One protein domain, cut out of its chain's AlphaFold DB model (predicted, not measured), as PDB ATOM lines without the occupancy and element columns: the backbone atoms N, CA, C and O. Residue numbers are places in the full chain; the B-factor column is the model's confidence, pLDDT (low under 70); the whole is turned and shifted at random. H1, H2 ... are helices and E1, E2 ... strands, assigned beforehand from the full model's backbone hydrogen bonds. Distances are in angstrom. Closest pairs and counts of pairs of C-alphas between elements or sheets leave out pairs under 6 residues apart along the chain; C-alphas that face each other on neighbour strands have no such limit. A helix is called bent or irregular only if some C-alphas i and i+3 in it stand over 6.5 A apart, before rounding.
ATOM      1  N   ARG A 291     110.194 -40.521  58.032       94.94
ATOM      2  CA  ARG A 291     111.183 -39.486  57.695       94.94
ATOM      3  C   ARG A 291     112.524 -40.098  57.282       94.94
ATOM      4  O   ARG A 291     113.149 -39.633  56.335       94.94
ATOM      5  N   GLN A 292     112.972 -41.129  57.997       94.44
ATOM      6  CA  GLN A 292     114.217 -41.837  57.704       94.44
ATOM      7  C   GLN A 292     114.103 -42.649  56.408       94.44
ATOM      8  O   GLN A 292     115.029 -42.618  55.601       94.44
ATOM      9  N   ALA A 293     112.962 -43.307  56.185       94.75
ATOM     10  CA  ALA A 293     112.662 -44.007  54.938       94.75
ATOM     11  C   ALA A 293     112.750 -43.063  53.727       94.75
ATOM     12  O   ALA A 293     113.456 -43.344  52.760       94.75
ATOM     13  N   VAL A 294     112.117 -41.891  53.811       95.94
ATOM     14  CA  VAL A 294     112.157 -40.880  52.745       95.94
ATOM     15  C   VAL A 294     113.556 -40.308  52.542       95.94
ATOM     16  O   VAL A 294     113.981 -40.152  51.401       95.94
ATOM     17  N   ALA A 295     114.301 -40.036  53.616       95.75
ATOM     18  CA  ALA A 295     115.678 -39.557  53.502       95.75
ATOM     19  C   ALA A 295     116.582 -40.561  52.762       95.75
ATOM     20  O   ALA A 295     117.392 -40.157  51.927       95.75
ATOM     21  N   MET A 296     116.407 -41.863  53.023       95.31
ATOM     22  CA  MET A 296     117.105 -42.927  52.295       95.31
ATOM     23  C   MET A 296     116.746 -42.903  50.806       95.31
ATOM     24  O   MET A 296     117.651 -42.876  49.973       95.31
ATOM     25  N   ILE A 297     115.452 -42.846  50.479       96.00
ATOM     26  CA  ILE A 297     114.973 -42.817  49.091       96.00
ATOM     27  C   ILE A 297     115.530 -41.596  48.354       96.00
ATOM     28  O   ILE A 297     116.155 -41.755  47.311       96.00
ATOM     29  N   ILE A 298     115.392 -40.388  48.914       95.81
ATOM     30  CA  ILE A 298     115.890 -39.144  48.297       95.81
ATOM     31  C   ILE A 298     117.385 -39.242  47.960       95.81
ATOM     32  O   ILE A 298     117.814 -38.724  46.934       95.81
ATOM     33  N   SER A 299     118.176 -39.917  48.800       94.81
ATOM     34  CA  SER A 299     119.625 -40.039  48.599       94.81
ATOM     35  C   SER A 299     120.049 -41.013  47.491       94.81
ATOM     36  O   SER A 299     121.202 -40.964  47.070       94.81
ATOM     37  N   GLN A 300     119.160 -41.903  47.037       95.44
ATOM     38  CA  GLN A 300     119.514 -43.023  46.148       95.44
ATOM     39  C   GLN A 300     118.651 -43.124  44.887       95.44
ATOM     40  O   GLN A 300     119.047 -43.798  43.932       95.44
ATOM     41  N   ILE A 301     117.479 -42.490  44.883       95.75
ATOM     42  CA  ILE A 301     116.484 -42.650  43.828       95.75
ATOM     43  C   ILE A 301     116.983 -42.107  42.480       95.75
ATOM     44  O   ILE A 301     117.428 -40.962  42.380       95.75
ATOM     45  N   GLN A 302     116.882 -42.919  41.428       95.19
ATOM     46  CA  GLN A 302     117.237 -42.541  40.052       95.19
ATOM     47  C   GLN A 302     116.056 -41.868  39.339       95.19
ATOM     48  O   GLN A 302     114.922 -42.080  39.761       95.19
ATOM     49  N   PRO A 303     116.249 -41.036  38.297       92.44
ATOM     50  CA  PRO A 303     115.171 -40.256  37.666       92.44
ATOM     51  C   PRO A 303     113.956 -41.061  37.169       92.44
ATOM     52  O   PRO A 303     112.827 -40.573  37.232       92.44
ATOM     53  N   GLU A 304     114.175 -42.280  36.692       92.31
ATOM     54  CA  GLU A 304     113.174 -43.183  36.116       92.31
ATOM     55  C   GLU A 304     112.322 -43.922  37.156       92.31
ATOM     56  O   GLU A 304     111.231 -44.397  36.832       92.31
ATOM     57  N   GLU A 305     112.798 -43.994  38.399       95.56
ATOM     58  CA  GLU A 305     112.176 -44.800  39.448       95.56
ATOM     59  C   GLU A 305     110.887 -44.143  39.975       95.56
ATOM     60  O   GLU A 305     110.632 -42.946  39.805       95.56
ATOM     61  N   ILE A 306     110.047 -44.906  40.655       96.69
ATOM     62  CA  ILE A 306     108.855 -44.378  41.332       96.69
ATOM     63  C   ILE A 306     108.843 -44.790  42.799       96.69
ATOM     64  O   ILE A 306     109.627 -45.631  43.233       96.69
ATOM     65  N   ILE A 307     107.964 -44.167  43.578       97.25
ATOM     66  CA  ILE A 307     107.779 -44.480  44.992       97.25
ATOM     67  C   ILE A 307     106.348 -44.964  45.162       97.25
ATOM     68  O   ILE A 307     105.407 -44.295  44.737       97.25
ATOM     69  N   VAL A 308     106.182 -46.122  45.784       96.81
ATOM     70  CA  VAL A 308     104.882 -46.760  45.965       96.81
ATOM     71  C   VAL A 308     104.706 -47.107  47.435       96.81
ATOM     72  O   VAL A 308     105.559 -47.756  48.035       96.81
ATOM     73  N   THR A 309     103.607 -46.689  48.054       96.25
ATOM     74  CA  THR A 309     103.233 -47.209  49.372       96.25
ATOM     75  C   THR A 309     102.543 -48.558  49.227       96.25
ATOM     76  O   THR A 309     101.668 -48.726  48.379       96.25
ATOM     77  N   GLU A 310     102.917 -49.522  50.070       94.38
ATOM     78  CA  GLU A 310     102.286 -50.852  50.097       94.38
ATOM     79  C   GLU A 310     100.790 -50.757  50.415       94.38
ATOM     80  O   GLU A 310     100.007 -51.585  49.957       94.38
ATOM     81  N   GLN A 311     100.388 -49.742  51.183       92.94
ATOM     82  CA  GLN A 311      98.997 -49.476  51.520       92.94
ATOM     83  C   GLN A 311      98.706 -47.971  51.475       92.94
ATOM     84  O   GLN A 311      99.603 -47.163  51.709       92.94
ATOM     85  N   PRO A 312      97.442 -47.553  51.286       92.19
ATOM     86  CA  PRO A 312      97.091 -46.131  51.292       92.19
ATOM     87  C   PRO A 312      97.340 -45.426  52.635       92.19
ATOM     88  O   PRO A 312      97.433 -44.200  52.689       92.19
ATOM     89  N   ILE A 313      97.445 -46.184  53.733       89.50
ATOM     90  CA  ILE A 313      97.496 -45.655  55.103       89.50
ATOM     91  C   ILE A 313      98.689 -44.729  55.370       89.50
ATOM     92  O   ILE A 313      98.536 -43.757  56.108       89.50
ATOM     93  N   ASN A 314      99.846 -45.015  54.768       91.00
ATOM     94  CA  ASN A 314     101.092 -44.268  54.943       91.00
ATOM     95  C   ASN A 314     101.352 -43.259  53.808       91.00
ATOM     96  O   ASN A 314     102.375 -42.575  53.803       91.00
ATOM     97  N   TYR A 315     100.413 -43.108  52.865       95.19
ATOM     98  CA  TYR A 315     100.554 -42.197  51.724       95.19
ATOM     99  C   TYR A 315     100.752 -40.738  52.151       95.19
ATOM    100  O   TYR A 315     101.616 -40.046  51.621       95.19
ATOM    101  N   LEU A 316      99.976 -40.255  53.127       95.62
ATOM    102  CA  LEU A 316     100.030 -38.854  53.563       95.62
ATOM    103  C   LEU A 316     101.359 -38.493  54.236       95.62
ATOM    104  O   LEU A 316     101.878 -37.399  54.028       95.62
ATOM    105  N   GLU A 317     101.913 -39.408  55.032       94.69
ATOM    106  CA  GLU A 317     103.208 -39.220  55.695       94.69
ATOM    107  C   GLU A 317     104.326 -39.163  54.652       94.69
ATOM    108  O   GLU A 317     105.149 -38.249  54.670       94.69
ATOM    109  N   MET A 318     104.306 -40.101  53.701       96.19
ATOM    110  CA  MET A 318     105.244 -40.134  52.581       96.19
ATOM    111  C   MET A 318     105.151 -38.868  51.734       96.19
ATOM    112  O   MET A 318     106.174 -38.245  51.462       96.19
ATOM    113  N   TYR A 319     103.935 -38.452  51.370       96.88
ATOM    114  CA  TYR A 319     103.704 -37.238  50.595       96.88
ATOM    115  C   TYR A 319     104.300 -36.020  51.301       96.88
ATOM    116  O   TYR A 319     105.052 -35.271  50.685       96.88
ATOM    117  N   TYR A 320     104.023 -35.860  52.601       96.44
ATOM    118  CA  TYR A 320     104.561 -34.767  53.408       96.44
ATOM    119  C   TYR A 320     106.097 -34.727  53.379       96.44
ATOM    120  O   TYR A 320     106.686 -33.693  53.067       96.44
ATOM    121  N   TYR A 321     106.768 -35.846  53.662       96.88
ATOM    122  CA  TYR A 321     108.232 -35.859  53.735       96.88
ATOM    123  C   TYR A 321     108.910 -35.735  52.362       96.88
ATOM    124  O   TYR A 321     109.991 -35.151  52.269       96.88
ATOM    125  N   LEU A 322     108.290 -36.236  51.288       97.00
ATOM    126  CA  LEU A 322     108.848 -36.165  49.932       97.00
ATOM    127  C   LEU A 322     108.863 -34.750  49.350       97.00
ATOM    128  O   LEU A 322     109.657 -34.487  48.443       97.00
ATOM    129  N   GLN A 323     108.060 -33.827  49.891       95.19
ATOM    130  CA  GLN A 323     108.082 -32.417  49.489       95.19
ATOM    131  C   GLN A 323     109.466 -31.783  49.674       95.19
ATOM    132  O   GLN A 323     109.866 -30.956  48.859       95.19
ATOM    133  N   ALA A 324     110.232 -32.210  50.684       91.50
ATOM    134  CA  ALA A 324     111.590 -31.713  50.912       91.50
ATOM    135  C   ALA A 324     112.559 -32.057  49.763       91.50
ATOM    136  O   ALA A 324     113.526 -31.331  49.544       91.50
ATOM    137  N   GLY A 325     112.299 -33.147  49.034       91.06
ATOM    138  CA  GLY A 325     113.075 -33.567  47.864       91.06
ATOM    139  C   GLY A 325     112.422 -33.230  46.521       91.06
ATOM    140  O   GLY A 325     112.985 -33.571  45.485       91.06
ATOM    141  N   GLY A 326     111.232 -32.617  46.510       94.69
ATOM    142  CA  GLY A 326     110.465 -32.378  45.281       94.69
ATOM    143  C   GLY A 326     109.994 -33.661  44.579       94.69
ATOM    144  O   GLY A 326     109.794 -33.660  43.366       94.69
ATOM    145  N   LEU A 327     109.857 -34.768  45.317       95.75
ATOM    146  CA  LEU A 327     109.545 -36.096  44.768       95.75
ATOM    147  C   LEU A 327     108.083 -36.519  44.961       95.75
ATOM    148  O   LEU A 327     107.709 -37.625  44.581       95.75
ATOM    149  N   GLN A 328     107.242 -35.664  45.542       95.00
ATOM    150  CA  GLN A 328     105.859 -35.998  45.890       95.00
ATOM    151  C   GLN A 328     104.986 -36.369  44.675       95.00
ATOM    152  O   GLN A 328     104.046 -37.147  44.810       95.00
ATOM    153  N   GLU A 329     105.328 -35.879  43.480       94.62
ATOM    154  CA  GLU A 329     104.630 -36.227  42.232       94.62
ATOM    155  C   GLU A 329     104.962 -37.642  41.729       94.62
ATOM    156  O   GLU A 329     104.239 -38.191  40.903       94.62
ATOM    157  N   ARG A 330     106.027 -38.264  42.252       95.56
ATOM    158  CA  ARG A 330     106.442 -39.643  41.937       95.56
ATOM    159  C   ARG A 330     105.869 -40.669  42.921       95.56
ATOM    160  O   ARG A 330     106.279 -41.829  42.886       95.56
ATOM    161  N   LEU A 331     104.970 -40.235  43.812       97.31
ATOM    162  CA  LEU A 331     104.365 -41.058  44.851       97.31
ATOM    163  C   LEU A 331     103.001 -41.616  44.423       97.31
ATOM    164  O   LEU A 331     102.049 -40.870  44.155       97.31
ATOM    165  N   TYR A 332     102.903 -42.938  44.502       96.75
ATOM    166  CA  TYR A 332     101.709 -43.739  44.260       96.75
ATOM    167  C   TYR A 332     101.429 -44.662  45.452       96.75
ATOM    168  O   TYR A 332     102.230 -44.755  46.382       96.75
ATOM    169  N   SER A 333     100.294 -45.354  45.432       96.12
ATOM    170  CA  SER A 333      99.940 -46.359  46.435       96.12
ATOM    171  C   SER A 333      99.298 -47.570  45.790       96.12
ATOM    172  O   SER A 333      98.457 -47.424  44.909       96.12
ATOM    173  N   HIS A 334      99.591 -48.757  46.309       95.00
ATOM    174  CA  HIS A 334      98.705 -49.895  46.102       95.00
ATOM    175  C   HIS A 334      97.412 -49.726  46.905       95.00
ATOM    176  O   HIS A 334      97.378 -49.005  47.910       95.00
ATOM    177  N   LEU A 335      96.348 -50.381  46.440       93.75
ATOM    178  CA  LEU A 335      95.109 -50.553  47.196       93.75
ATOM    179  C   LEU A 335      95.307 -51.575  48.317       93.75
ATOM    180  O   LEU A 335      96.252 -52.368  48.311       93.75
ATOM    181  N   TYR A 336      94.393 -51.569  49.285       89.94
ATOM    182  CA  TYR A 336      94.325 -52.678  50.228       89.94
ATOM    183  C   TYR A 336      93.924 -53.967  49.495       89.94
ATOM    184  O   TYR A 336      93.155 -53.909  48.533       89.94
ATOM    185  N   PRO A 337      94.398 -55.141  49.947       88.69
ATOM    186  CA  PRO A 337      93.994 -56.406  49.349       88.69
ATOM    187  C   PRO A 337      92.468 -56.580  49.365       88.69
ATOM    188  O   PRO A 337      91.867 -56.620  50.437       88.69
ATOM    189  N   GLY A 338      91.864 -56.716  48.182       87.31
ATOM    190  CA  GLY A 338      90.423 -56.934  48.019       87.31
ATOM    191  C   GLY A 338      89.549 -55.675  48.057       87.31
ATOM    192  O   GLY A 338      88.333 -55.819  48.012       87.31
ATOM    193  N   GLU A 339      90.138 -54.479  48.132       87.19
ATOM    194  CA  GLU A 339      89.414 -53.206  48.006       87.19
ATOM    195  C   GLU A 339      89.526 -52.658  46.578       87.19
ATOM    196  O   GLU A 339      90.601 -52.707  45.977       87.19
ATOM    197  N   ASP A 340      88.438 -52.077  46.070       88.12
ATOM    198  CA  ASP A 340      88.377 -51.470  44.728       88.12
ATOM    199  C   ASP A 340      88.657 -49.954  44.741       88.12
ATOM    200  O   ASP A 340      88.918 -49.349  43.699       88.12
ATOM    201  N   GLU A 341      88.627 -49.322  45.917       89.38
ATOM    202  CA  GLU A 341      88.899 -47.896  46.106       89.38
ATOM    203  C   GLU A 341      89.685 -47.628  47.396       89.38
ATOM    204  O   GLU A 341      89.773 -48.470  48.291       89.38
ATOM    205  N   ILE A 342      90.287 -46.436  47.514       88.25
ATOM    206  CA  ILE A 342      90.895 -46.024  48.784       88.25
ATOM    207  C   ILE A 342      89.767 -45.633  49.747       88.25
ATOM    208  O   ILE A 342      89.038 -44.683  49.445       88.25
ATOM    209  N   PRO A 343      89.663 -46.262  50.934       85.62
ATOM    210  CA  PRO A 343      88.631 -45.911  51.895       85.62
ATOM    211  C   PRO A 343      88.674 -44.428  52.259       85.62
ATOM    212  O   PRO A 343      89.734 -43.870  52.562       85.62
ATOM    213  N   TYR A 344      87.503 -43.794  52.293       80.69
ATOM    214  CA  TYR A 344      87.372 -42.353  52.521       80.69
ATOM    215  C   TYR A 344      88.118 -41.871  53.786       80.69
ATOM    216  O   TYR A 344      88.766 -40.824  53.776       80.69
ATOM    217  N   TYR A 345      88.109 -42.667  54.863       79.25
ATOM    218  CA  TYR A 345      88.754 -42.328  56.139       79.25
ATOM    219  C   TYR A 345      90.293 -42.258  56.086       79.25
ATOM    220  O   TYR A 345      90.914 -41.875  57.080       79.25
ATOM    221  N   VAL A 346      90.931 -42.671  54.984       85.44
ATOM    222  CA  VAL A 346      92.387 -42.551  54.807       85.44
ATOM    223  C   VAL A 346      92.788 -41.086  54.589       85.44
ATOM    224  O   VAL A 346      93.880 -40.687  54.987       85.44
ATOM    225  N   GLY A 347      91.901 -40.265  54.012       85.81
ATOM    226  CA  GLY A 347      92.109 -38.820  53.852       85.81
ATOM    227  C   GLY A 347      93.023 -38.421  52.687       85.81
ATOM    228  O   GLY A 347      93.369 -37.247  52.551       85.81
ATOM    229  N   THR A 348      93.400 -39.360  51.816       89.31
ATOM    230  CA  THR A 348      94.260 -39.116  50.642       89.31
ATOM    231  C   THR A 348      93.652 -38.150  49.625       89.31
ATOM    232  O   THR A 348      94.394 -37.461  48.926       89.31
ATOM    233  N   GLY A 349      92.320 -38.019  49.600       86.56
ATOM    234  CA  GLY A 349      91.606 -37.052  48.759       86.56
ATOM    235  C   GLY A 349      92.004 -35.588  48.995       86.56
ATOM    236  O   GLY A 349      91.760 -34.749  48.131       86.56
ATOM    237  N   LEU A 350      92.668 -35.284  50.118       91.75
ATOM    238  CA  LEU A 350      93.288 -33.983  50.396       91.75
ATOM    239  C   LEU A 350      94.417 -33.622  49.409       91.75
ATOM    240  O   LEU A 350      94.741 -32.441  49.238       91.75
ATOM    241  N   ILE A 351      95.054 -34.631  48.813       93.75
ATOM    242  CA  ILE A 351      96.194 -34.468  47.908       93.75
ATOM    243  C   ILE A 351      95.731 -34.436  46.458       93.75
ATOM    244  O   ILE A 351      95.891 -33.415  45.795       93.75
ATOM    245  N   LYS A 352      95.160 -35.546  45.984       91.94
ATOM    246  CA  LYS A 352      94.637 -35.719  44.625       91.94
ATOM    247  C   LYS A 352      93.574 -36.829  44.612       91.94
ATOM    248  O   LYS A 352      93.458 -37.558  45.603       91.94
ATOM    249  N   PRO A 353      92.758 -36.951  43.551       91.38
ATOM    250  CA  PRO A 353      91.766 -38.018  43.438       91.38
ATOM    251  C   PRO A 353      92.399 -39.407  43.590       91.38
ATOM    252  O   PRO A 353      93.481 -39.661  43.063       91.38
ATOM    253  N   TRP A 354      91.716 -40.328  44.276       91.00
ATOM    254  CA  TRP A 354      92.246 -41.674  44.515       91.00
ATOM    255  C   TRP A 354      92.635 -42.443  43.235       91.00
ATOM    256  O   TRP A 354      93.655 -43.130  43.302       91.00
ATOM    257  N   PRO A 355      91.953 -42.300  42.071       94.00
ATOM    258  CA  PRO A 355      92.368 -43.004  40.855       94.00
ATOM    259  C   PRO A 355      93.776 -42.612  40.398       94.00
ATOM    260  O   PRO A 355      94.524 -43.453  39.920       94.00
ATOM    261  N   GLU A 356      94.182 -41.356  40.607       94.38
ATOM    262  CA  GLU A 356      95.535 -40.888  40.282       94.38
ATOM    263  C   GLU A 356      96.588 -41.374  41.287       94.38
ATOM    264  O   GLU A 356      97.774 -41.443  40.970       94.38
ATOM    265  N   ILE A 357      96.178 -41.682  42.520       94.81
ATOM    266  CA  ILE A 357      97.068 -42.209  43.561       94.81
ATOM    267  C   ILE A 357      97.416 -43.669  43.280       94.81
ATOM    268  O   ILE A 357      98.558 -44.070  43.498       94.81
ATOM    269  N   VAL A 358      96.446 -44.447  42.798       94.88
ATOM    270  CA  VAL A 358      96.605 -45.892  42.568       94.88
ATOM    271  C   VAL A 358      96.981 -46.251  41.133       94.88
ATOM    272  O   VAL A 358      97.232 -47.418  40.845       94.88
ATOM    273  N   ALA A 359      97.069 -45.262  40.242       94.25
ATOM    274  CA  ALA A 359      97.556 -45.420  38.873       94.25
ATOM    275  C   ALA A 359      99.083 -45.627  38.833       94.25
ATOM    276  O   ALA A 359      99.817 -44.801  38.289       94.25
ATOM    277  N   VAL A 360      99.564 -46.712  39.450       93.38
ATOM    278  CA  VAL A 360     100.979 -47.099  39.470       93.38
ATOM    279  C   VAL A 360     101.430 -47.418  38.037       93.38
ATOM    280  O   VAL A 360     100.865 -48.322  37.419       93.38
ATOM    281  N   PRO A 361     102.431 -46.708  37.486       92.25
ATOM    282  CA  PRO A 361     102.942 -46.999  36.151       92.25
ATOM    283  C   PRO A 361     103.553 -48.404  36.060       92.25
ATOM    284  O   PRO A 361     104.442 -48.746  36.841       92.25
ATOM    285  N   GLU A 362     103.122 -49.198  35.080       89.19
ATOM    286  CA  GLU A 362     103.681 -50.531  34.829       89.19
ATOM    287  C   GLU A 362     105.125 -50.462  34.302       89.19
ATOM    288  O   GLU A 362     105.491 -49.555  33.549       89.19
ATOM    289  N   GLY A 363     105.949 -51.445  34.683       86.81
ATOM    290  CA  GLY A 363     107.309 -51.619  34.157       86.81
ATOM    291  C   GLY A 363     108.321 -50.558  34.597       86.81
ATOM    292  O   GLY A 363     109.383 -50.446  33.984       86.81
ATOM    293  N   ARG A 364     108.006 -49.760  35.625       91.00
ATOM    294  CA  ARG A 364     108.957 -48.827  36.238       91.00
ATOM    295  C   ARG A 364     109.567 -49.420  37.510       91.00
ATOM    296  O   ARG A 364     108.796 -49.858  38.365       91.00
ATOM    297  N   PRO A 365     110.898 -49.339  37.693       94.44
ATOM    298  CA  PRO A 365     111.521 -49.718  38.953       94.44
ATOM    299  C   PRO A 365     110.963 -48.862  40.094       94.44
ATOM    300  O   PRO A 365     110.736 -47.655  39.937       94.44
ATOM    301  N   ALA A 366     110.721 -49.476  41.249       95.19
ATOM    302  CA  ALA A 366     109.946 -48.858  42.316       95.19
ATOM    303  C   ALA A 366     110.566 -49.059  43.700       95.19
ATOM    304  O   ALA A 366     111.027 -50.140  44.062       95.19
ATOM    305  N   TRP A 367     110.487 -48.015  44.516       96.88
ATOM    306  CA  TRP A 367     110.707 -48.085  45.954       96.88
ATOM    307  C   TRP A 367     109.369 -48.354  46.636       96.88
ATOM    308  O   TRP A 367     108.506 -47.476  46.668       96.88
ATOM    309  N   LEU A 368     109.189 -49.550  47.187       96.00
ATOM    310  CA  LEU A 368     108.018 -49.888  47.985       96.00
ATOM    311  C   LEU A 368     108.253 -49.513  49.443       96.00
ATOM    312  O   LEU A 368     109.217 -49.968  50.062       96.00
ATOM    313  N   VAL A 369     107.331 -48.745  50.013       95.75
ATOM    314  CA  VAL A 369     107.364 -48.359  51.423       95.75
ATOM    315  C   VAL A 369     106.224 -49.023  52.176       95.75
ATOM    316  O   VAL A 369     105.044 -48.775  51.903       95.75
ATOM    317  N   LYS A 370     106.584 -49.851  53.152       94.38
ATOM    318  CA  LYS A 370     105.632 -50.570  54.000       94.38
ATOM    319  C   LYS A 370     105.087 -49.687  55.124       94.38
ATOM    320  O   LYS A 370     105.738 -48.709  55.497       94.38
ATOM    321  N   PRO A 371     103.934 -50.036  55.727       90.88
ATOM    322  CA  PRO A 371     103.352 -49.270  56.830       90.88
ATOM    323  C   PRO A 371     104.253 -49.149  58.067       90.88
ATOM    324  O   PRO A 371     104.115 -48.197  58.827       90.88
ATOM    325  N   ASP A 372     105.185 -50.081  58.277       90.88
ATOM    326  CA  ASP A 372     106.161 -50.031  59.376       90.88
ATOM    327  C   ASP A 372     107.360 -49.099  59.099       90.88
ATOM    328  O   ASP A 372     108.188 -48.864  59.981       90.88
ATOM    329  N   GLY A 373     107.429 -48.517  57.896       90.44
ATOM    330  CA  GLY A 373     108.505 -47.638  57.444       90.44
ATOM    331  C   GLY A 373     109.699 -48.374  56.838       90.44
ATOM    332  O   GLY A 373     110.687 -47.727  56.491       90.44
ATOM    333  N   SER A 374     109.641 -49.701  56.698       93.31
ATOM    334  CA  SER A 374     110.642 -50.442  55.934       93.31
ATOM    335  C   SER A 374     110.501 -50.169  54.435       93.31
ATOM    336  O   SER A 374     109.409 -49.915  53.917       93.31
ATOM    337  N   VAL A 375     111.637 -50.197  53.743       94.38
ATOM    338  CA  VAL A 375     111.739 -49.843  52.329       94.38
ATOM    339  C   VAL A 375     112.347 -51.010  51.565       94.38
ATOM    340  O   VAL A 375     113.361 -51.568  51.983       94.38
ATOM    341  N   LEU A 376     111.724 -51.371  50.447       93.62
ATOM    342  CA  LEU A 376     112.204 -52.381  49.511       93.62
ATOM    343  C   LEU A 376     112.345 -51.758  48.126       93.62
ATOM    344  O   LEU A 376     111.546 -50.907  47.745       93.62
ATOM    345  N   LYS A 377     113.344 -52.201  47.368       89.38
ATOM    346  CA  LYS A 377     113.529 -51.800  45.976       89.38
ATOM    347  C   LYS A 377     113.125 -52.953  45.062       89.38
ATOM    348  O   LYS A 377     113.558 -54.081  45.282       89.38
ATOM    349  N   TYR A 378     112.295 -52.649  44.074       82.94
ATOM    350  CA  TYR A 378     111.871 -53.542  43.003       82.94
ATOM    351  C   TYR A 378     112.469 -53.034  41.694       82.94
ATOM    352  O   TYR A 378     112.483 -51.822  41.460       82.94
ATOM    353  N   GLU A 379     112.975 -53.957  40.881       70.25
ATOM    354  CA  GLU A 379     113.470 -53.682  39.526       70.25
ATOM    355  C   GLU A 379     112.367 -53.857  38.486       70.25
ATOM    356  O   GLU A 379     111.605 -54.847  38.598       70.25
TER     357      GLU A 379
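Overview. This is residues 291 to 379 of the 379 residues of an uncharacterized protein of Candidatus Beckwithbacteria bacterium CG_4_10_14_0_2_um_filter_47_25 (UniProt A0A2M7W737). A small twisted sheet of four short strands is covered on one face by two helices: H2 over the E1 and E2 part of the sheet and H1 over E3, toward the E4 edge. Beyond the E2 edge a long loop, residues 334 to 353, swings away and returns to the short helix H3 near E2. The printed part has 89 residues, with three named helices and four named strands in the order H1 E1 H2 E2 H3 E3 E4; the sheet runs E2 E1 E3 E4 and is mixed. The class is mixed, helices and strands, with under half of the residues in named elements. The whole is compact, with a radius of gyration of the C-alphas of 12.0 A, and spans 33 by 26 by 22 A.

Arrangement. The inner strands E1, residues 306 to 309, and E3, residues 366 to 369, are parallel neighbours, with N 308 and O 367 2.8 A apart, within hydrogen-bond range. E2, residues 331 to 333, is an edge strand parallel to E1, with N 332 and O 307 at 2.9 A. E4, residues 375 to 378, is the other edge strand and forms an antiparallel hairpin with E3, with N 368 and O 376 at 2.8 A. From edge to edge the strands' lines turn by 90 degrees. H2, residues 312 to 325, is on the sheet at a height of 8.7 A, over E1 and only just over E2, on which 3 of its C-alphas fall; it runs along the strands, at 15 degrees to E1 on the local plane. E1, H2 and E2 form a strand-helix-strand unit, two parallel neighbour strands with a helix between, and its crossover is right-handed. H1, residues 291 to 300, is on the same face as H2, forming two layers, helices on one face of a sheet; its height over the sheet is 9.9 A and it runs along the strands, over E3. H1 and H2 touch at a steep tilt of 57 degrees, the same way; their closest C-alphas, of Arg 291 and Tyr 321, are 6.1 A apart. H3, residues 354 to 358, only grazes the sheet; its closest C-alpha pair with E2 is Ile 357 and Tyr 332, 4.9 A. H3 is apart from H1 and H2. Every O i to N i+4 pair is within hydrogen-bond range in H1 and H3, but 6 of 10 in H2.

Along the chain. E1 measures 10.2 A from first to last C-alpha, E4 10.0 A, E3 9.5 A and E2 7.1 A. H2 measures 20.6 A and is irregular, with C-alphas 313 and 316 7.4 A apart. H1 measures 14.7 A from C-alpha 291 at (111.183, -39.486, 57.695), and H3 6.4 A. E4 ends at C-alpha 378, (111.871, -53.542, 43.003).

Size, cuts and confidence. The two C-alphas farthest apart, of Ser 299 and Gly 338, are 33.7 A apart. The printed part has no cut. The link from E2 to H3 is long, with 20 residues. The mean pLDDT of the printed part is 92.6, and no printed residue is under 70.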